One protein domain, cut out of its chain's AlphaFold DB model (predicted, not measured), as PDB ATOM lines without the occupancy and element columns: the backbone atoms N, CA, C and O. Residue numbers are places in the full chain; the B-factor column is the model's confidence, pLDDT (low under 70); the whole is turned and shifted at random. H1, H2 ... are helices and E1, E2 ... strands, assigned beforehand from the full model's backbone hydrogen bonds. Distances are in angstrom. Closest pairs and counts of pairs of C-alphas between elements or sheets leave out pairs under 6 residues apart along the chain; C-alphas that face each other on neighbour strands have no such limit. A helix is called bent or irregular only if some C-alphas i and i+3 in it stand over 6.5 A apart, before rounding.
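This is residues 6 to 51 and 65 to 155 of the 233 residues of an uncharacterized protein of Rothia nasimurium (UniProt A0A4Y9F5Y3). A twisted wall of four parallel strands, in the order E1 E2 E3 E4, has three helices, H4, H5 and H6, over one face, while no named helix is over the other face. H5 lies in the middle of the whole, and H2 and H3 also pack on it without being on the sheet; H1 lies farthest out. The printed part has 137 residues with six named helices and four named strands, along the chain H1 H2 H3 E1 H4 E2 H5 E3 H6 E4, and its class is mixed, helices and strands. It is compact, with a radius of gyration of the C-alphas of 13.4 A, and rounded, spanning 38 by 37 by 29 A.

H1, residues 6 to 13, begins at C-alpha 6 at (164.780, 253.320, 76.118). H2 holds residues 20 to 27. H3, residues 31 to 49, is the longest helix, 26.8 A; it is irregular, but only just, with C-alphas 32 and 35 6.9 A apart. After the cut come E1, residues 68 to 74, 19.4 A long from C-alpha 68 at (163.786, 240.751, 103.949), and H4, residues 79 to 91, 18.6 A. E2, residues 97 to 103, is 18.8 A long and H5, residues 110 to 123, 20.1 A. E3 holds residues 128 to 131. H6, residues 135 to 149, is 13.2 A long and irregular, with C-alphas 138 and 141 9.3 A apart. E4, residues 152 to 154, ends at C-alpha 154 at (173.606, 231.896, 98.603).

H5 is the hub, touching H2, H3, H4 and H6. It is on the sheet at a height of 9.8 A, over E2, and runs along the strands, at 19 degrees to E2 on the local plane. H4, over E1 and E2, and H6, over E3, are on the same face, each at a height of 10.1 A: two layers, helices on one face of a sheet. H4 touches H5 at Ala 90 and Ser 123, their closest C-alphas, 5.8 A apart. H6 touches H5 at Pro 110 and Leu 139, their closest C-alphas, 4.8 A apart. E1, H4, E2, then E2, H5, E3, then E3, H6, E4 are strand-helix-strand units, two parallel neighbour strands with a helix between, each with a right-handed crossover. E1 and E2 have N 71 and O 99 within hydrogen-bond range, 2.8 A; E2 and E3 have N 98 and O 128, 2.8 A; E3 and E4 have N 154 and O 131, 3.2 A. H3 touches H5 at a steep tilt of 41 degrees, the same way, with the C-alphas of Met 38 and Ala 118 closest, 5.4 A. H2 touches H5 at a shallow tilt of 27 degrees, opposite ways, with the C-alphas of Leu 27 and Arg 115 closest, 5.6 A. H1 is close to H3 but not clearly touching, with the C-alphas of Ala 9 and Leu 40 closest, 7.0 A. Every O i to N i+4 pair is within hydrogen-bond range in H1, H2, H4 and H5; H3 has 13 of 15, and H6 4 of 11, beside 7 of 12 O i to N i+3 pairs.

The two C-alphas farthest apart, those of Ala 14 and Val 105, are 39.2 A from each other. Residues 52 to 64 are not printed, and C-alphas 51 and 65 are 21.6 A apart across this cut, which falls in the link from H3 to E1. Of the links that are printed whole, none is long. The mean pLDDT of the printed part is 93.8, and no printed residue is under 70.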
ATOM      1  N   SER A   6     163.855 252.185  76.039       85.31
ATOM      2  CA  SER A   6     164.780 253.320  76.118       85.31
ATOM      3  C   SER A   6     164.265 254.432  77.035       85.31
ATOM      4  O   SER A   6     165.047 255.013  77.786       85.31
ATOM      5  N   ASP A   7     162.964 254.725  76.992       88.88
ATOM      6  CA  ASP A   7     162.355 255.774  77.813       88.88
ATOM      7  C   ASP A   7     162.284 255.327  79.278       88.88
ATOM      8  O   ASP A   7     162.615 256.100  80.176       88.88
ATOM      9  N   LEU A   8     161.946 254.053  79.526       90.56
ATOM     10  CA  LEU A   8     162.020 253.457  80.865       90.56
ATOM     11  C   LEU A   8     163.443 253.530  81.430       90.56
ATOM     12  O   LEU A   8     163.637 253.962  82.563       90.56
ATOM     13  N   ALA A   9     164.447 253.161  80.633       90.62
ATOM     14  CA  ALA A   9     165.842 253.224  81.050       90.62
ATOM     15  C   ALA A   9     166.278 254.657  81.394       90.62
ATOM     16  O   ALA A   9     166.972 254.869  82.385       90.62
ATOM     17  N   ALA A  10     165.871 255.652  80.600       91.19
ATOM     18  CA  ALA A  10     166.167 257.057  80.879       91.19
ATOM     19  C   ALA A  10     165.534 257.529  82.200       91.19
ATOM     20  O   ALA A  10     166.212 258.166  83.005       91.19
ATOM     21  N   ARG A  11     164.271 257.160  82.450       93.25
ATOM     22  CA  ARG A  11     163.546 257.467  83.695       93.25
ATOM     23  C   ARG A  11     164.206 256.833  84.919       93.25
ATOM     24  O   ARG A  11     164.476 257.526  85.895       93.25
ATOM     25  N   LEU A  12     164.554 255.548  84.842       92.94
ATOM     26  CA  LEU A  12     165.209 254.835  85.944       92.94
ATOM     27  C   LEU A  12     166.589 255.417  86.269       92.94
ATOM     28  O   LEU A  12     166.920 255.593  87.438       92.94
ATOM     29  N   ARG A  13     167.372 255.804  85.252       90.75
ATOM     30  CA  ARG A  13     168.648 256.517  85.455       90.75
ATOM     31  C   ARG A  13     168.464 257.892  86.097       90.75
ATOM     32  O   ARG A  13     169.348 258.344  86.819       90.75
ATOM     33  N   ALA A  14     167.336 258.553  85.846       91.88
ATOM     34  CA  ALA A  14     166.973 259.807  86.501       91.88
ATOM     35  C   ALA A  14     166.447 259.609  87.940       91.88
ATOM     36  O   ALA A  14     166.194 260.595  88.630       91.88
ATOM     37  N   GLY A  15     166.307 258.361  88.403       88.38
ATOM     38  CA  GLY A  15     165.809 258.021  89.735       88.38
ATOM     39  C   GLY A  15     164.282 257.979  89.845       88.38
ATOM     40  O   GLY A  15     163.759 257.922  90.957       88.38
ATOM     41  N   GLU A  16     163.554 258.010  88.727       91.38
ATOM     42  CA  GLU A  16     162.104 257.813  88.741       91.38
ATOM     43  C   GLU A  16     161.771 256.326  88.949       91.38
ATOM     44  O   GLU A  16     162.338 255.485  88.250       91.38
ATOM     45  N   PRO A  17     160.842 255.971  89.854       90.00
ATOM     46  CA  PRO A  17     160.475 254.577  90.082       90.00
ATOM     47  C   PRO A  17     159.731 253.975  88.878       90.00
ATOM     48  O   PRO A  17     158.952 254.655  88.198       90.00
ATOM     49  N   ALA A  18     159.931 252.676  88.642       93.44
ATOM     50  CA  ALA A  18     159.131 251.915  87.685       93.44
ATOM     51  C   ALA A  18     157.685 251.778  88.186       93.44
ATOM     52  O   ALA A  18     157.445 251.444  89.345       93.44
ATOM     53  N   SER A  19     156.713 252.007  87.305       93.56
ATOM     54  CA  SER A  19     155.304 251.742  87.604       93.56
ATOM     55  C   SER A  19     154.978 250.245  87.480       93.56
ATOM     56  O   SER A  19     155.681 249.526  86.766       93.56
ATOM     57  N   PRO A  20     153.872 249.756  88.076       94.88
ATOM     58  CA  PRO A  20     153.420 248.377  87.865       94.88
ATOM     59  C   PRO A  20     153.235 248.019  86.382       94.88
ATOM     60  O   PRO A  20     153.545 246.907  85.973       94.88
ATOM     61  N   ALA A  21     152.797 248.976  85.555       94.12
ATOM     62  CA  ALA A  21     152.678 248.780  84.111       94.12
ATOM     63  C   ALA A  21     154.050 248.636  83.426       94.12
ATOM     64  O   ALA A  21     154.215 247.764  82.577       94.12
ATOM     65  N   ASP A  22     155.046 249.439  83.833       95.19
ATOM     66  CA  ASP A  22     156.426 249.290  83.347       95.19
ATOM     67  C   ASP A  22     156.961 247.879  83.679       95.19
ATOM     68  O   ASP A  22     157.556 247.220  82.827       95.19
ATOM     69  N   LEU A  23     156.708 247.384  84.898       96.88
ATOM     70  CA  LEU A  23     157.150 246.058  85.349       96.88
ATOM     71  C   LEU A  23     156.431 244.915  84.627       96.88
ATOM     72  O   LEU A  23     157.081 243.953  84.218       96.88
ATOM     73  N   HIS A  24     155.117 245.025  84.419       96.62
ATOM     74  CA  HIS A  24     154.361 244.059  83.621       96.62
ATOM     75  C   HIS A  24     154.941 243.940  82.201       96.62
ATOM     76  O   HIS A  24     155.154 242.836  81.692       96.62
ATOM     77  N   ASP A  25     155.259 245.069  81.566       95.31
ATOM     78  CA  ASP A  25     155.821 245.083  80.214       95.31
ATOM     79  C   ASP A  25     157.241 244.494  80.163       95.31
ATOM     80  O   ASP A  25     157.600 243.834  79.186       95.31
ATOM     81  N   VAL A  26     158.039 244.649  81.226       95.88
ATOM     82  CA  VAL A  26     159.339 243.965  81.384       95.88
ATOM     83  C   VAL A  26     159.153 242.447  81.525       95.88
ATOM     84  O   VAL A  26     159.840 241.676  80.850       95.88
ATOM     85  N   LEU A  27     158.207 242.001  82.355       96.56
ATOM     86  CA  LEU A  27     157.932 240.578  82.595       96.56
ATOM     87  C   LEU A  27     157.391 239.870  81.343       96.56
ATOM     88  O   LEU A  27     157.759 238.727  81.051       96.56
ATOM     89  N   THR A  28     156.570 240.563  80.555       95.44
ATOM     90  CA  THR A  28     155.982 240.053  79.305       95.44
ATOM     91  C   THR A  28     156.822 240.356  78.061       95.44
ATOM     92  O   THR A  28     156.466 239.947  76.953       95.44
ATOM     93  N   ALA A  29     157.978 241.008  78.226       93.81
ATOM     94  CA  ALA A  29     158.875 241.356  77.131       93.81
ATOM     95  C   ALA A  29     159.318 240.123  76.332       93.81
ATOM     96  O   ALA A  29     159.517 239.037  76.880       93.81
ATOM     97  N   SER A  30     159.541 240.290  75.028       91.00
ATOM     98  CA  SER A  30     160.035 239.192  74.189       91.00
ATOM     99  C   SER A  30     161.404 238.671  74.667       91.00
ATOM    100  O   SER A  30     162.205 239.457  75.185       91.00
ATOM    101  N   PRO A  31     161.754 237.396  74.407       87.75
ATOM    102  CA  PRO A  31     163.072 236.857  74.748       87.75
ATOM    103  C   PRO A  31     164.242 237.699  74.217       87.75
ATOM    104  O   PRO A  31     165.252 237.822  74.905       87.75
ATOM    105  N   ALA A  32     164.083 238.340  73.052       88.81
ATOM    106  CA  ALA A  32     165.095 239.205  72.443       88.81
ATOM    107  C   ALA A  32     165.405 240.473  73.263       88.81
ATOM    108  O   ALA A  32     166.520 240.979  73.195       88.81
ATOM    109  N   ALA A  33     164.449 240.970  74.055       91.88
ATOM    110  CA  ALA A  33     164.642 242.140  74.915       91.88
ATOM    111  C   ALA A  33     165.328 241.799  76.251       91.88
ATOM    112  O   ALA A  33     165.854 242.689  76.912       91.88
ATOM    113  N   THR A  34     165.353 240.519  76.641       94.06
ATOM    114  CA  THR A  34     165.833 240.066  77.961       94.06
ATOM    115  C   THR A  34     167.265 240.499  78.251       94.06
ATOM    116  O   THR A  34     167.544 240.963  79.349       94.06
ATOM    117  N   PHE A  35     168.174 240.387  77.280       93.44
ATOM    118  CA  PHE A  35     169.575 240.756  77.497       93.44
ATOM    119  C   PHE A  35     169.740 242.260  77.725       93.44
ATOM    120  O   PHE A  35     170.405 242.650  78.673       93.44
ATOM    121  N   ALA A  36     169.044 243.098  76.951       93.38
ATOM    122  CA  ALA A  36     169.070 244.547  77.153       93.38
ATOM    123  C   ALA A  36     168.484 244.957  78.518       93.38
ATOM    124  O   ALA A  36     168.968 245.893  79.153       93.38
ATOM    125  N   LEU A  37     167.457 244.243  78.987       95.44
ATOM    126  CA  LEU A  37     166.882 244.439  80.320       95.44
ATOM    127  C   LEU A  37     167.852 244.019  81.431       95.44
ATOM    128  O   LEU A  37     167.969 244.722  82.432       95.44
ATOM    129  N   MET A  38     168.568 242.909  81.245       96.56
ATOM    130  CA  MET A  38     169.603 242.458  82.177       96.56
ATOM    131  C   MET A  38     170.802 243.405  82.215       96.56
ATOM    132  O   MET A  38     171.306 243.679  83.299       96.56
ATOM    133  N   ASP A  39     171.216 243.952  81.072       95.06
ATOM    134  CA  ASP A  39     172.287 244.949  81.004       95.06
ATOM    135  C   ASP A  39     171.904 246.218  81.778       95.06
ATOM    136  O   ASP A  39     172.689 246.714  82.584       95.06
ATOM    137  N   LEU A  40     170.667 246.705  81.609       95.75
ATOM    138  CA  LEU A  40     170.147 247.835  82.386       95.75
ATOM    139  C   LEU A  40     170.085 247.515  83.887       95.75
ATOM    140  O   LEU A  40     170.469 248.340  84.715       95.75
ATOM    141  N   ALA A  41     169.617 246.320  84.250       96.94
ATOM    142  CA  ALA A  41     169.580 245.876  85.639       96.94
ATOM    143  C   ALA A  41     170.991 245.826  86.251       96.94
ATOM    144  O   ALA A  41     171.188 246.287  87.377       96.94
ATOM    145  N   ALA A  42     171.977 245.328  85.504       95.81
ATOM    146  CA  ALA A  42     173.370 245.281  85.929       95.81
ATOM    147  C   ALA A  42     173.990 246.680  86.073       95.81
ATOM    148  O   ALA A  42     174.689 246.942  87.051       95.81
ATOM    149  N   GLU A  43     173.685 247.603  85.157       95.12
ATOM    150  CA  GLU A  43     174.102 249.010  85.232       95.12
ATOM    151  C   GLU A  43     173.564 249.696  86.501       95.12
ATOM    152  O   GLU A  43     174.319 250.317  87.260       95.12
ATOM    153  N   LEU A  44     172.263 249.552  86.773       95.25
ATOM    154  CA  LEU A  44     171.639 250.117  87.971       95.25
ATOM    155  C   LEU A  44     172.215 249.494  89.244       95.25
ATOM    156  O   LEU A  44     172.573 250.205  90.184       95.25
ATOM    157  N   ARG A  45     172.387 248.170  89.257       95.38
ATOM    158  CA  ARG A  45     173.032 247.458  90.363       95.38
ATOM    159  C   ARG A  45     174.442 247.986  90.616       95.38
ATOM    160  O   ARG A  45     174.791 248.238  91.765       95.38
ATOM    161  N   ALA A  46     175.255 248.175  89.577       94.62
ATOM    162  CA  ALA A  46     176.617 248.690  89.721       94.62
ATOM    163  C   ALA A  46     176.640 250.111  90.310       94.62
ATOM    164  O   ALA A  46     177.521 250.429  91.107       94.62
ATOM    165  N   THR A  47     175.640 250.934  89.986       94.12
ATOM    166  CA  THR A  47     175.490 252.292  90.533       94.12
ATOM    167  C   THR A  47     175.234 252.287  92.045       94.12
ATOM    168  O   THR A  47     175.756 253.143  92.756       94.12
ATOM    169  N   HIS A  48     174.472 251.312  92.553       93.00
ATOM    170  CA  HIS A  48     174.107 251.235  93.974       93.00
ATOM    171  C   HIS A  48     175.053 250.373  94.827       93.00
ATOM    172  O   HIS A  48     175.285 250.698  95.990       93.00
ATOM    173  N   PHE A  49     175.620 249.299  94.266       94.75
ATOM    174  CA  PHE A  49     176.390 248.280  95.005       94.75
ATOM    175  C   PHE A  49     177.861 248.159  94.560       94.75
ATOM    176  O   PHE A  49     178.633 247.364  95.112       94.75
ATOM    177  N   GLY A  50     178.281 248.937  93.556       93.50
ATOM    178  CA  GLY A  50     179.650 248.926  93.044       93.50
ATOM    179  C   GLY A  50     180.020 247.581  92.419       93.50
ATOM    180  O   GLY A  50     179.250 247.014  91.650       93.50
ATOM    181  N   SER A  51     181.195 247.054  92.767       92.31
ATOM    182  CA  SER A  51     181.709 245.745  92.330       92.31
ATOM    183  C   SER A  51     181.654 244.687  93.440       92.31
ATOM    184  O   SER A  51     182.402 243.716  93.410       92.31
ATOM    185  N   GLN A  65     171.548 239.703 109.491       74.62
ATOM    186  CA  GLN A  65     170.101 239.861 109.560       74.62
ATOM    187  C   GLN A  65     169.723 241.166 108.860       74.62
ATOM    188  O   GLN A  65     170.157 242.240 109.263       74.62
ATOM    189  N   VAL A  66     168.949 241.042 107.788       86.00
ATOM    190  CA  VAL A  66     168.423 242.152 106.992       86.00
ATOM    191  C   VAL A  66     166.914 241.979 106.965       86.00
ATOM    192  O   VAL A  66     166.442 240.842 106.894       86.00
ATOM    193  N   ALA A  67     166.157 243.070 107.055       91.56
ATOM    194  CA  ALA A  67     164.710 242.989 106.912       91.56
ATOM    195  C   ALA A  67     164.383 242.584 105.468       91.56
ATOM    196  O   ALA A  67     164.546 243.379 104.539       91.56
ATOM    197  N   SER A  68     163.999 241.321 105.273       93.00
ATOM    198  CA  SER A  68     163.786 240.751 103.949       93.00
ATOM    199  C   SER A  68     162.350 240.306 103.715       93.00
ATOM    200  O   SER A  68     161.591 240.045 104.648       93.00
ATOM    201  N   SER A  69     161.965 240.255 102.444       96.00
ATOM    202  CA  SER A  69     160.692 239.699 101.989       96.00
ATOM    203  C   SER A  69     160.951 238.683 100.889       96.00
ATOM    204  O   SER A  69     161.679 238.972  99.938       96.00
ATOM    205  N   LEU A  70     160.362 237.498 101.043       95.81
ATOM    206  CA  LEU A  70     160.469 236.398 100.091       95.81
ATOM    207  C   LEU A  70     159.442 236.566  98.969       95.81
ATOM    208  O   LEU A  70     158.256 236.767  99.233       95.81
ATOM    209  N   VAL A  71     159.902 236.428  97.730       96.69
ATOM    210  CA  VAL A  71     159.076 236.381  96.526       96.69
ATOM    211  C   VAL A  71     159.309 235.039  95.846       96.69
ATOM    212  O   VAL A  71     160.336 234.810  95.205       96.69
ATOM    213  N   GLU A  72     158.334 234.147  95.996       95.62
ATOM    214  CA  GLU A  72     158.314 232.858  95.313       95.62
ATOM    215  C   GLU A  72     157.744 233.025  93.903       95.62
ATOM    216  O   GLU A  72     156.642 233.546  93.714       95.62
ATOM    217  N   VAL A  73     158.487 232.570  92.899       95.94
ATOM    218  CA  VAL A  73     158.110 232.700  91.492       95.94
ATOM    219  C   VAL A  73     157.957 231.316  90.880       95.94
ATOM    220  O   VAL A  73     158.922 230.559  90.776       95.94
ATOM    221  N   ALA A  74     156.737 231.004  90.448       94.38
ATOM    222  CA  ALA A  74     156.375 229.721  89.859       94.38
ATOM    223  C   ALA A  74     155.951 229.850  88.392       94.38
ATOM    224  O   ALA A  74     155.583 230.927  87.923       94.38
ATOM    225  N   ALA A  75     155.972 228.724  87.674       91.50
ATOM    226  CA  ALA A  75     155.350 228.601  86.360       91.50
ATOM    227  C   ALA A  75     153.918 228.024  86.484       91.50
ATOM    228  O   ALA A  75     153.714 227.086  87.259       91.50
ATOM    229  N   PRO A  76     152.935 228.498  85.691       93.31
ATOM    230  CA  PRO A  76     153.022 229.626  84.761       93.31
ATOM    231  C   PRO A  76     153.152 230.968  85.495       93.31
ATOM    232  O   PRO A  76     152.603 231.144  86.579       93.31
ATOM    233  N   LEU A  77     153.868 231.908  84.876       94.19
ATOM    234  CA  LEU A  77     154.108 233.229  85.447       94.19
ATOM    235  C   LEU A  77     152.835 234.090  85.400       94.19
ATOM    236  O   LEU A  77     152.321 234.374  84.318       94.19
ATOM    237  N   ASP A  78     152.379 234.561  86.560       95.62
ATOM    238  CA  ASP A  78     151.392 235.640  86.664       95.62
ATOM    239  C   ASP A  78     152.125 236.991  86.682       95.62
ATOM    240  O   ASP A  78     152.615 237.453  87.716       95.62
ATOM    241  N   ALA A  79     152.271 237.593  85.497       96.19
ATOM    242  CA  ALA A  79     153.027 238.829  85.327       96.19
ATOM    243  C   ALA A  79     152.363 240.032  86.018       96.19
ATOM    244  O   ALA A  79     153.076 240.892  86.530       96.19
ATOM    245  N   ASP A  80     151.030 240.083  86.062       96.44
ATOM    246  CA  ASP A  80     150.286 241.166  86.711       96.44
ATOM    247  C   ASP A  80     150.471 241.112  88.231       96.44
ATOM    248  O   ASP A  80     150.832 242.114  88.858       96.44
ATOM    249  N   ALA A  81     150.286 239.929  88.829       96.94
ATOM    250  CA  ALA A  81     150.451 239.742  90.267       96.94
ATOM    251  C   ALA A  81     151.899 239.991  90.716       96.94
ATOM    252  O   ALA A  81     152.135 240.648  91.737       96.94
ATOM    253  N   LEU A  82     152.880 239.511  89.942       97.75
ATOM    254  CA  LEU A  82     154.289 239.736  90.253       97.75
ATOM    255  C   LEU A  82     154.681 241.210  90.089       97.75
ATOM    256  O   LEU A  82     155.381 241.743  90.948       97.75
ATOM    257  N   ALA A  83     154.212 241.895  89.041       97.75
ATOM    258  CA  ALA A  83     154.469 243.322  88.849       97.75
ATOM    259  C   ALA A  83     153.921 244.168  90.007       97.75
ATOM    260  O   ALA A  83     154.622 245.050  90.503       97.75
ATOM    261  N   ALA A  84     152.700 243.877  90.465       97.25
ATOM    262  CA  ALA A  84     152.111 244.538  91.627       97.25
ATOM    263  C   ALA A  84     152.937 244.280  92.898       97.25
ATOM    264  O   ALA A  84     153.328 245.225  93.578       97.25
ATOM    265  N   THR A  85     153.295 243.018  93.153       98.00
ATOM    266  CA  THR A  85     154.107 242.627  94.317       98.00
ATOM    267  C   THR A  85     155.457 243.347  94.332       98.00
ATOM    268  O   THR A  85     155.858 243.906  95.350       98.00
ATOM    269  N   LEU A  86     156.165 243.380  93.199       97.94
ATOM    270  CA  LEU A  86     157.464 244.045  93.091       97.94
ATOM    271  C   LEU A  86     157.367 245.568  93.251       97.94
ATOM    272  O   LEU A  86     158.293 246.171  93.794       97.94
ATOM    273  N   ALA A  87     156.279 246.189  92.790       96.44
ATOM    274  CA  ALA A  87     156.038 247.618  92.976       96.44
ATOM    275  C   ALA A  87     155.742 247.963  94.445       96.44
ATOM    276  O   ALA A  87     156.299 248.930  94.965       96.44
ATOM    277  N   ASP A  88     154.932 247.151  95.127       96.75
ATOM    278  CA  ASP A  88     154.625 247.326  96.551       96.75
ATOM    279  C   ASP A  88     155.889 247.161  97.406       96.75
ATOM    280  O   ASP A  88     156.216 248.020  98.229       96.75
ATOM    281  N   LEU A  89     156.674 246.111  97.141       96.81
ATOM    282  CA  LEU A  89     157.952 245.887  97.817       96.81
ATOM    283  C   LEU A  89     158.961 247.000  97.544       96.81
ATOM    284  O   LEU A  89     159.779 247.291  98.413       96.81
ATOM    285  N   ALA A  90     158.935 247.638  96.372       94.69
ATOM    286  CA  ALA A  90     159.847 248.733  96.059       94.69
ATOM    287  C   ALA A  90     159.606 249.966  96.941       94.69
ATOM    288  O   ALA A  90     160.570 250.611  97.361       94.69
ATOM    289  N   VAL A  91     158.345 250.272  97.264       95.12
ATOM    290  CA  VAL A  91     157.978 251.450  98.070       95.12
ATOM    291  C   VAL A  91     157.927 251.179  99.573       95.12
ATOM    292  O   VAL A  91     157.966 252.131 100.352       95.12
ATOM    293  N   ASP A  92     157.867 249.916  99.998       95.62
ATOM    294  CA  ASP A  92     157.822 249.549 101.416       95.62
ATOM    295  C   ASP A  92     159.150 249.894 102.129       95.62
ATOM    296  O   ASP A  92     160.177 249.279 101.844       95.62
ATOM    297  N   PRO A  93     159.186 250.846 103.078       93.25
ATOM    298  CA  PRO A  93     160.423 251.227 103.759       93.25
ATOM    299  C   PRO A  93     160.946 250.160 104.733       93.25
ATOM    300  O   PRO A  93     162.073 250.278 105.205       93.25
ATOM    301  N   THR A  94     160.142 249.150 105.071       94.44
ATOM    302  CA  THR A  94     160.522 248.069 105.991       94.44
ATOM    303  C   THR A  94     161.293 246.949 105.303       94.44
ATOM    304  O   THR A  94     161.977 246.180 105.972       94.44
ATOM    305  N   VAL A  95     161.215 246.871 103.973       95.25
ATOM    306  CA  VAL A  95     161.904 245.857 103.175       95.25
ATOM    307  C   VAL A  95     163.229 246.422 102.685       95.25
ATOM    308  O   VAL A  95     163.258 247.283 101.803       95.25
ATOM    309  N   GLU A  96     164.329 245.910 103.225       94.94
ATOM    310  CA  GLU A  96     165.694 246.242 102.804       94.94
ATOM    311  C   GLU A  96     166.219 245.263 101.742       94.94
ATOM    312  O   GLU A  96     167.026 245.646 100.890       94.94
ATOM    313  N   ARG A  97     165.741 244.008 101.768       95.56
ATOM    314  CA  ARG A  97     166.152 242.942 100.845       95.56
ATOM    315  C   ARG A  97     164.970 242.172 100.261       95.56
ATOM    316  O   ARG A  97     164.072 241.754 100.984       95.56
ATOM    317  N   ILE A  98     165.003 241.942  98.958       97.00
ATOM    318  CA  ILE A  98     164.064 241.081  98.240       97.00
ATOM    319  C   ILE A  98     164.759 239.738  98.019       97.00
ATOM    320  O   ILE A  98     165.760 239.668  97.302       97.00
ATOM    321  N   ASP A  99     164.246 238.691  98.659       95.81
ATOM    322  CA  ASP A  99     164.726 237.319  98.506       95.81
ATOM    323  C   ASP A  99     163.909 236.655  97.390       95.81
ATOM    324  O   ASP A  99     162.708 236.448  97.534       95.81
ATOM    325  N   MET A 100     164.539 236.360  96.255       96.19
ATOM    326  CA  MET A 100     163.894 235.701  95.120       96.19
ATOM    327  C   MET A 100     164.123 234.193  95.194       96.19
ATOM    328  O   MET A 100     165.264 233.747  95.359       96.19
ATOM    329  N   ASP A 101     163.057 233.419  95.002       95.31
ATOM    330  CA  ASP A 101     163.134 231.964  94.900       95.31
ATOM    331  C   ASP A 101     162.280 231.432  93.743       95.31
ATOM    332  O   ASP A 101     161.127 231.825  93.565       95.31
ATOM    333  N   PHE A 102     162.848 230.541  92.929       95.25
ATOM    334  CA  PHE A 102     162.139 229.903  91.824       95.25
ATOM    335  C   PHE A 102     161.577 228.560  92.278       95.25
ATOM    336  O   PHE A 102     162.329 227.626  92.562       95.25
ATOM    337  N   VAL A 103     160.251 228.449  92.307       93.75
ATOM    338  CA  VAL A 103     159.546 227.287  92.857       93.75
ATOM    339  C   VAL A 103     158.652 226.615  91.813       93.75
ATOM    340  O   VAL A 103     158.310 227.182  90.776       93.75
ATOM    341  N   GLY A 104     158.233 225.385  92.104       87.38
ATOM    342  CA  GLY A 104     157.236 224.664  91.311       87.38
ATOM    343  C   GLY A 104     157.796 223.728  90.234       87.38
ATOM    344  O   GLY A 104     158.977 223.729  89.888       87.38
ATOM    345  N   VAL A 105     156.901 222.869  89.734       84.62
ATOM    346  CA  VAL A 105     157.162 221.892  88.670       84.62
ATOM    347  C   VAL A 105     156.000 221.970  87.667       84.62
ATOM    348  O   VAL A 105     154.862 221.718  88.066       84.62
ATOM    349  N   PRO A 106     156.242 222.291  86.380       85.94
ATOM    350  CA  PRO A 106     157.550 222.484  85.746       85.94
ATOM    351  C   PRO A 106     158.272 223.750  86.234       85.94
ATOM    352  O   PRO A 106     157.639 224.702  86.675       85.94
ATOM    353  N   ALA A 107     159.604 223.747  86.137       89.00
ATOM    354  CA  ALA A 107     160.414 224.920  86.455       89.00
ATOM    355  C   ALA A 107     160.155 226.061  85.457       89.00
ATOM    356  O   ALA A 107     159.869 225.813  84.279       89.00
ATOM    357  N   LEU A 108     160.310 227.302  85.924       93.69
ATOM    358  CA  LEU A 108     160.246 228.503  85.093       93.69
ATOM    359  C   LEU A 108     161.299 228.446  83.974       93.69
ATOM    360  O   LEU A 108     162.414 227.961  84.187       93.69
ATOM    361  N   ALA A 109     160.976 228.940  82.774       93.62
ATOM    362  CA  ALA A 109     161.960 228.944  81.699       93.62
ATOM    363  C   ALA A 109     163.148 229.864  82.060       93.62
ATOM    364  O   ALA A 109     162.931 230.965  82.572       93.62
ATOM    365  N   PRO A 110     164.403 229.506  81.723       95.00
ATOM    366  CA  PRO A 110     165.572 230.312  82.092       95.00
ATOM    367  C   PRO A 110     165.497 231.783  81.634       95.00
ATOM    368  O   PRO A 110     165.893 232.692  82.357       95.00
ATOM    369  N   MET A 111     164.935 232.041  80.446       94.69
ATOM    370  CA  MET A 111     164.735 233.405  79.924       94.69
ATOM    371  C   MET A 111     163.598 234.167  80.630       94.69
ATOM    372  O   MET A 111     163.607 235.393  80.657       94.69
ATOM    373  N   GLU A 112     162.599 233.468  81.179       95.62
ATOM    374  CA  GLU A 112     161.584 234.070  82.057       95.62
ATOM    375  C   GLU A 112     162.195 234.435  83.408       95.62
ATOM    376  O   GLU A 112     162.009 235.557  83.868       95.62
ATOM    377  N   ALA A 113     163.006 233.545  83.983       96.56
ATOM    378  CA  ALA A 113     163.724 233.799  85.228       96.56
ATOM    379  C   ALA A 113     164.638 235.035  85.135       96.56
ATOM    380  O   ALA A 113     164.623 235.874  86.031       96.56
ATOM    381  N   LEU A 114     165.370 235.218  84.026       97.25
ATOM    382  CA  LEU A 114     166.148 236.445  83.806       97.25
ATOM    383  C   LEU A 114     165.266 237.701  83.749       97.25
ATOM    384  O   LEU A 114     165.600 238.705  84.371       97.25
ATOM    385  N   ARG A 115     164.124 237.660  83.051       96.81
ATOM    386  CA  ARG A 115     163.197 238.807  83.002       96.81
ATOM    387  C   ARG A 115     162.627 239.146  84.376       96.81
ATOM    388  O   ARG A 115     162.494 240.321  84.695       96.81
ATOM    389  N   VAL A 116     162.345 238.134  85.192       97.50
ATOM    390  CA  VAL A 116     161.915 238.299  86.586       97.50
ATOM    391  C   VAL A 116     162.993 238.995  87.422       97.50
ATOM    392  O   VAL A 116     162.687 239.953  88.128       97.50
ATOM    393  N   LEU A 117     164.257 238.575  87.309       97.94
ATOM    394  CA  LEU A 117     165.367 239.221  88.021       97.94
ATOM    395  C   LEU A 117     165.610 240.654  87.540       97.94
ATOM    396  O   LEU A 117     165.850 241.540  88.360       97.94
ATOM    397  N   ALA A 118     165.498 240.901  86.230       97.62
ATOM    398  CA  ALA A 118     165.534 242.252  85.690       97.62
ATOM    399  C   ALA A 118     164.409 243.097  86.298       97.62
ATOM    400  O   ALA A 118     164.692 244.124  86.901       97.62
ATOM    401  N   ALA A 119     163.152 242.646  86.227       97.75
ATOM    402  CA  ALA A 119     162.006 243.364  86.783       97.75
ATOM    403  C   ALA A 119     162.192 243.700  88.273       97.75
ATOM    404  O   ALA A 119     161.967 244.842  88.664       97.75
ATOM    405  N   ALA A 120     162.670 242.748  89.081       97.75
ATOM    406  CA  ALA A 120     162.934 242.972  90.502       97.75
ATOM    407  C   ALA A 120     164.030 244.024  90.746       97.75
ATOM    408  O   ALA A 120     163.898 244.876  91.624       97.75
ATOM    409  N   ARG A 121     165.104 244.023  89.945       97.50
ATOM    410  CA  ARG A 121     166.151 245.048  90.049       97.50
ATOM    411  C   ARG A 121     165.671 246.420  89.574       97.50
ATOM    412  O   ARG A 121     166.034 247.424  90.179       97.50
ATOM    413  N   LEU A 122     164.885 246.478  88.498       96.56
ATOM    414  CA  LEU A 122     164.355 247.734  87.962       96.56
ATOM    415  C   LEU A 122     163.292 248.349  88.889       96.56
ATOM    416  O   LEU A 122     163.197 249.572  88.951       96.56
ATOM    417  N   SER A 123     162.512 247.534  89.614       96.88
ATOM    418  CA  SER A 123     161.517 248.040  90.567       96.88
ATOM    419  C   SER A 123     162.173 248.705  91.775       96.88
ATOM    420  O   SER A 123     161.741 249.779  92.187       96.88
ATOM    421  N   ALA A 124     163.243 248.107  92.308       95.44
ATOM    422  CA  ALA A 124     163.938 248.598  93.493       95.44
ATOM    423  C   ALA A 124     165.474 248.638  93.317       95.44
ATOM    424  O   ALA A 124     166.191 247.862  93.956       95.44
ATOM    425  N   PRO A 125     166.020 249.574  92.510       95.44
ATOM    426  CA  PRO A 125     167.449 249.616  92.181       95.44
ATOM    427  C   PRO A 125     168.378 249.696  93.394       95.44
ATOM    428  O   PRO A 125     169.446 249.088  93.387       95.44
ATOM    429  N   ALA A 126     167.952 250.414  94.436       93.62
ATOM    430  CA  ALA A 126     168.722 250.659  95.651       93.62
ATOM    431  C   ALA A 126     168.540 249.594  96.748       93.62
ATOM    432  O   ALA A 126     169.244 249.646  97.754       93.62
ATOM    433  N   LYS A 127     167.593 248.657  96.595       95.69
ATOM    434  CA  LYS A 127     167.354 247.594  97.581       95.69
ATOM    435  C   LYS A 127     168.199 246.371  97.274       95.69
ATOM    436  O   LYS A 127     168.562 246.128  96.123       95.69
ATOM    437  N   SER A 128     168.512 245.599  98.309       95.56
ATOM    438  CA  SER A 128     169.249 244.356  98.123       95.56
ATOM    439  C   SER A 128     168.361 243.340  97.393       95.56
ATOM    440  O   SER A 128     167.205 243.148  97.758       95.56
ATOM    441  N   LEU A 129     168.882 242.708  96.349       96.81
ATOM    442  CA  LEU A 129     168.264 241.616  95.610       96.81
ATOM    443  C   LEU A 129     169.117 240.373  95.822       96.81
ATOM    444  O   LEU A 129     170.280 240.305  95.400       96.81
ATOM    445  N   HIS A 130     168.506 239.403  96.482       95.81
ATOM    446  CA  HIS A 130     169.121 238.154  96.871       95.81
ATOM    447  C   HIS A 130     168.509 236.998  96.090       95.81
ATOM    448  O   HIS A 130     167.295 236.942  95.911       95.81
ATOM    449  N   LEU A 131     169.351 236.070  95.636       95.12
ATOM    450  CA  LEU A 131     168.899 234.855  94.966       95.12
ATOM    451  C   LEU A 131     169.362 233.608  95.720       95.12
ATOM    452  O   LEU A 131     170.555 233.441  96.004       95.12
ATOM    453  N   GLY A 132     168.396 232.735  96.005       88.81
ATOM    454  CA  GLY A 132     168.600 231.460  96.686       88.81
ATOM    455  C   GLY A 132     169.325 230.393  95.853       88.81
ATOM    456  O   GLY A 132     169.890 230.650  94.784       88.81
ATOM    457  N   GLU A 133     169.294 229.160  96.358       86.69
ATOM    458  CA  GLU A 133     169.909 227.976  95.732       86.69
ATOM    459  C   GLU A 133     169.108 227.448  94.524       86.69
ATOM    460  O   GLU A 133     169.665 226.781  93.651       86.69
ATOM    461  N   SER A 134     167.823 227.810  94.387       88.88
ATOM    462  CA  SER A 134     166.964 227.414  93.249       88.88
ATOM    463  C   SER A 134     167.466 227.886  91.878       88.88
ATOM    464  O   SER A 134     167.000 227.414  90.830       88.88
ATOM    465  N   ARG A 135     168.444 228.800  91.863       90.50
ATOM    466  CA  ARG A 135     169.081 229.319  90.651       90.50
ATOM    467  C   ARG A 135     169.740 228.243  89.799       90.50
ATOM    468  O   ARG A 135     169.679 228.355  88.579       90.50
ATOM    469  N   GLU A 136     170.326 227.213  90.406       88.56
ATOM    470  CA  GLU A 136     171.100 226.204  89.673       88.56
ATOM    471  C   GLU A 136     170.184 225.452  88.700       88.56
ATOM    472  O   GLU A 136     170.394 225.428  87.484       88.56
ATOM    473  N   MET A 137     169.065 224.951  89.226       88.25
ATOM    474  CA  MET A 137     168.073 224.201  88.455       88.25
ATOM    475  C   MET A 137     167.362 225.055  87.397       88.25
ATOM    476  O   MET A 137     167.051 224.555  86.303       88.25
ATOM    477  N   THR A 138     167.114 226.329  87.715       93.12
ATOM    478  CA  THR A 138     166.305 227.239  86.890       93.12
ATOM    479  C   THR A 138     167.132 227.956  85.823       93.12
ATOM    480  O   THR A 138     166.772 227.929  84.649       93.12
ATOM    481  N   LEU A 139     168.248 228.590  86.192       92.75
ATOM    482  CA  LEU A 139     169.052 229.421  85.290       92.75
ATOM    483  C   LEU A 139     170.122 228.624  84.541       92.75
ATOM    484  O   LEU A 139     170.432 228.967  83.398       92.75
ATOM    485  N   ARG A 140     170.669 227.556  85.138       89.81
ATOM    486  CA  ARG A 140     171.681 226.677  84.523       89.81
ATOM    487  C   ARG A 140     172.848 227.482  83.930       89.81
ATOM    488  O   ARG A 140     173.560 228.168  84.652       89.81
ATOM    489  N   SER A 141     173.019 227.467  82.607       90.25
ATOM    490  CA  SER A 141     174.077 228.203  81.904       90.25
ATOM    491  C   SER A 141     173.875 229.723  81.850       90.25
ATOM    492  O   SER A 141     174.792 230.428  81.437       90.25
ATOM    493  N   LEU A 142     172.707 230.244  82.247       93.88
ATOM    494  CA  LEU A 142     172.408 231.682  82.271       93.88
ATOM    495  C   LEU A 142     172.734 232.360  83.609       93.88
ATOM    496  O   LEU A 142     172.600 233.579  83.717       93.88
ATOM    497  N   GLN A 143     173.200 231.610  84.610       93.94
ATOM    498  CA  GLN A 143     173.630 232.166  85.897       93.94
ATOM    499  C   GLN A 143     174.619 233.341  85.777       93.94
ATOM    500  O   GLN A 143     174.415 234.327  86.486       93.94
ATOM    501  N   PRO A 144     175.623 233.335  84.867       92.38
ATOM    502  CA  PRO A 144     176.553 234.462  84.731       92.38
ATOM    503  C   PRO A 144     175.875 235.795  84.414       92.38
ATOM    504  O   PRO A 144     176.321 236.837  84.882       92.38
ATOM    505  N   LEU A 145     174.772 235.768  83.661       93.25
ATOM    506  CA  LEU A 145     174.003 236.972  83.354       93.25
ATOM    507  C   LEU A 145     173.188 237.433  84.561       93.25
ATOM    508  O   LEU A 145     173.114 238.628  84.835       93.25
ATOM    509  N   ALA A 146     172.602 236.489  85.301       94.88
ATOM    510  CA  ALA A 146     171.816 236.789  86.491       94.88
ATOM    511  C   ALA A 146     172.650 237.502  87.564       94.88
ATOM    512  O   ALA A 146     172.184 238.486  88.130       94.88
ATOM    513  N   VAL A 147     173.895 237.067  87.794       94.25
ATOM    514  CA  VAL A 147     174.781 237.653  88.817       94.25
ATOM    515  C   VAL A 147     175.022 239.147  88.619       94.25
ATOM    516  O   VAL A 147     175.123 239.870  89.608       94.25
ATOM    517  N   GLY A 148     175.019 239.643  87.378       92.88
ATOM    518  CA  GLY A 148     175.137 241.077  87.103       92.88
ATOM    519  C   GLY A 148     174.031 241.917  87.755       92.88
ATOM    520  O   GLY A 148     174.287 243.040  88.177       92.88
ATOM    521  N   ALA A 149     172.824 241.368  87.908       94.81
ATOM    522  CA  ALA A 149     171.693 242.059  88.524       94.81
ATOM    523  C   ALA A 149     171.582 241.839  90.044       94.81
ATOM    524  O   ALA A 149     170.754 242.482  90.688       94.81
ATOM    525  N   LEU A 150     172.394 240.963  90.642       96.19
ATOM    526  CA  LEU A 150     172.307 240.583  92.056       96.19
ATOM    527  C   LEU A 150     173.373 241.298  92.896       96.19
ATOM    528  O   LEU A 150     174.504 241.520  92.458       96.19
ATOM    529  N   ASP A 151     173.034 241.631  94.137       95.56
ATOM    530  CA  ASP A 151     174.007 242.087  95.145       95.56
ATOM    531  C   ASP A 151     174.150 241.100  96.303       95.56
ATOM    532  O   ASP A 151     175.079 241.232  97.102       95.56
ATOM    533  N   SER A 152     173.314 240.059  96.351       93.81
ATOM    534  CA  SER A 152     173.500 238.948  97.266       93.81
ATOM    535  C   SER A 152     173.139 237.597  96.644       93.81
ATOM    536  O   SER A 152     172.204 237.493  95.854       93.81
ATOM    537  N   LEU A 153     173.880 236.546  97.000       93.38
ATOM    538  CA  LEU A 153     173.583 235.168  96.596       93.38
ATOM    539  C   LEU A 153     173.929 234.174  97.705       93.38
ATOM    540  O   LEU A 153     174.772 234.455  98.559       93.38
ATOM    541  N   VAL A 154     173.275 233.014  97.700       92.69
ATOM    542  CA  VAL A 154     173.606 231.896  98.603       92.69
ATOM    543  C   VAL A 154     174.729 231.058  98.008       92.69
ATOM    544  O   VAL A 154     174.572 230.565  96.897       92.69
ATOM    545  N   LEU A 155     175.838 230.868  98.720       92.44
ATOM    546  CA  LEU A 155     176.865 229.908  98.316       92.44
ATOM    547  C   LEU A 155     176.386 228.479  98.579       92.44
ATOM    548  O   LEU A 155     175.942 228.159  99.685       92.44
TER     549      LEU A 155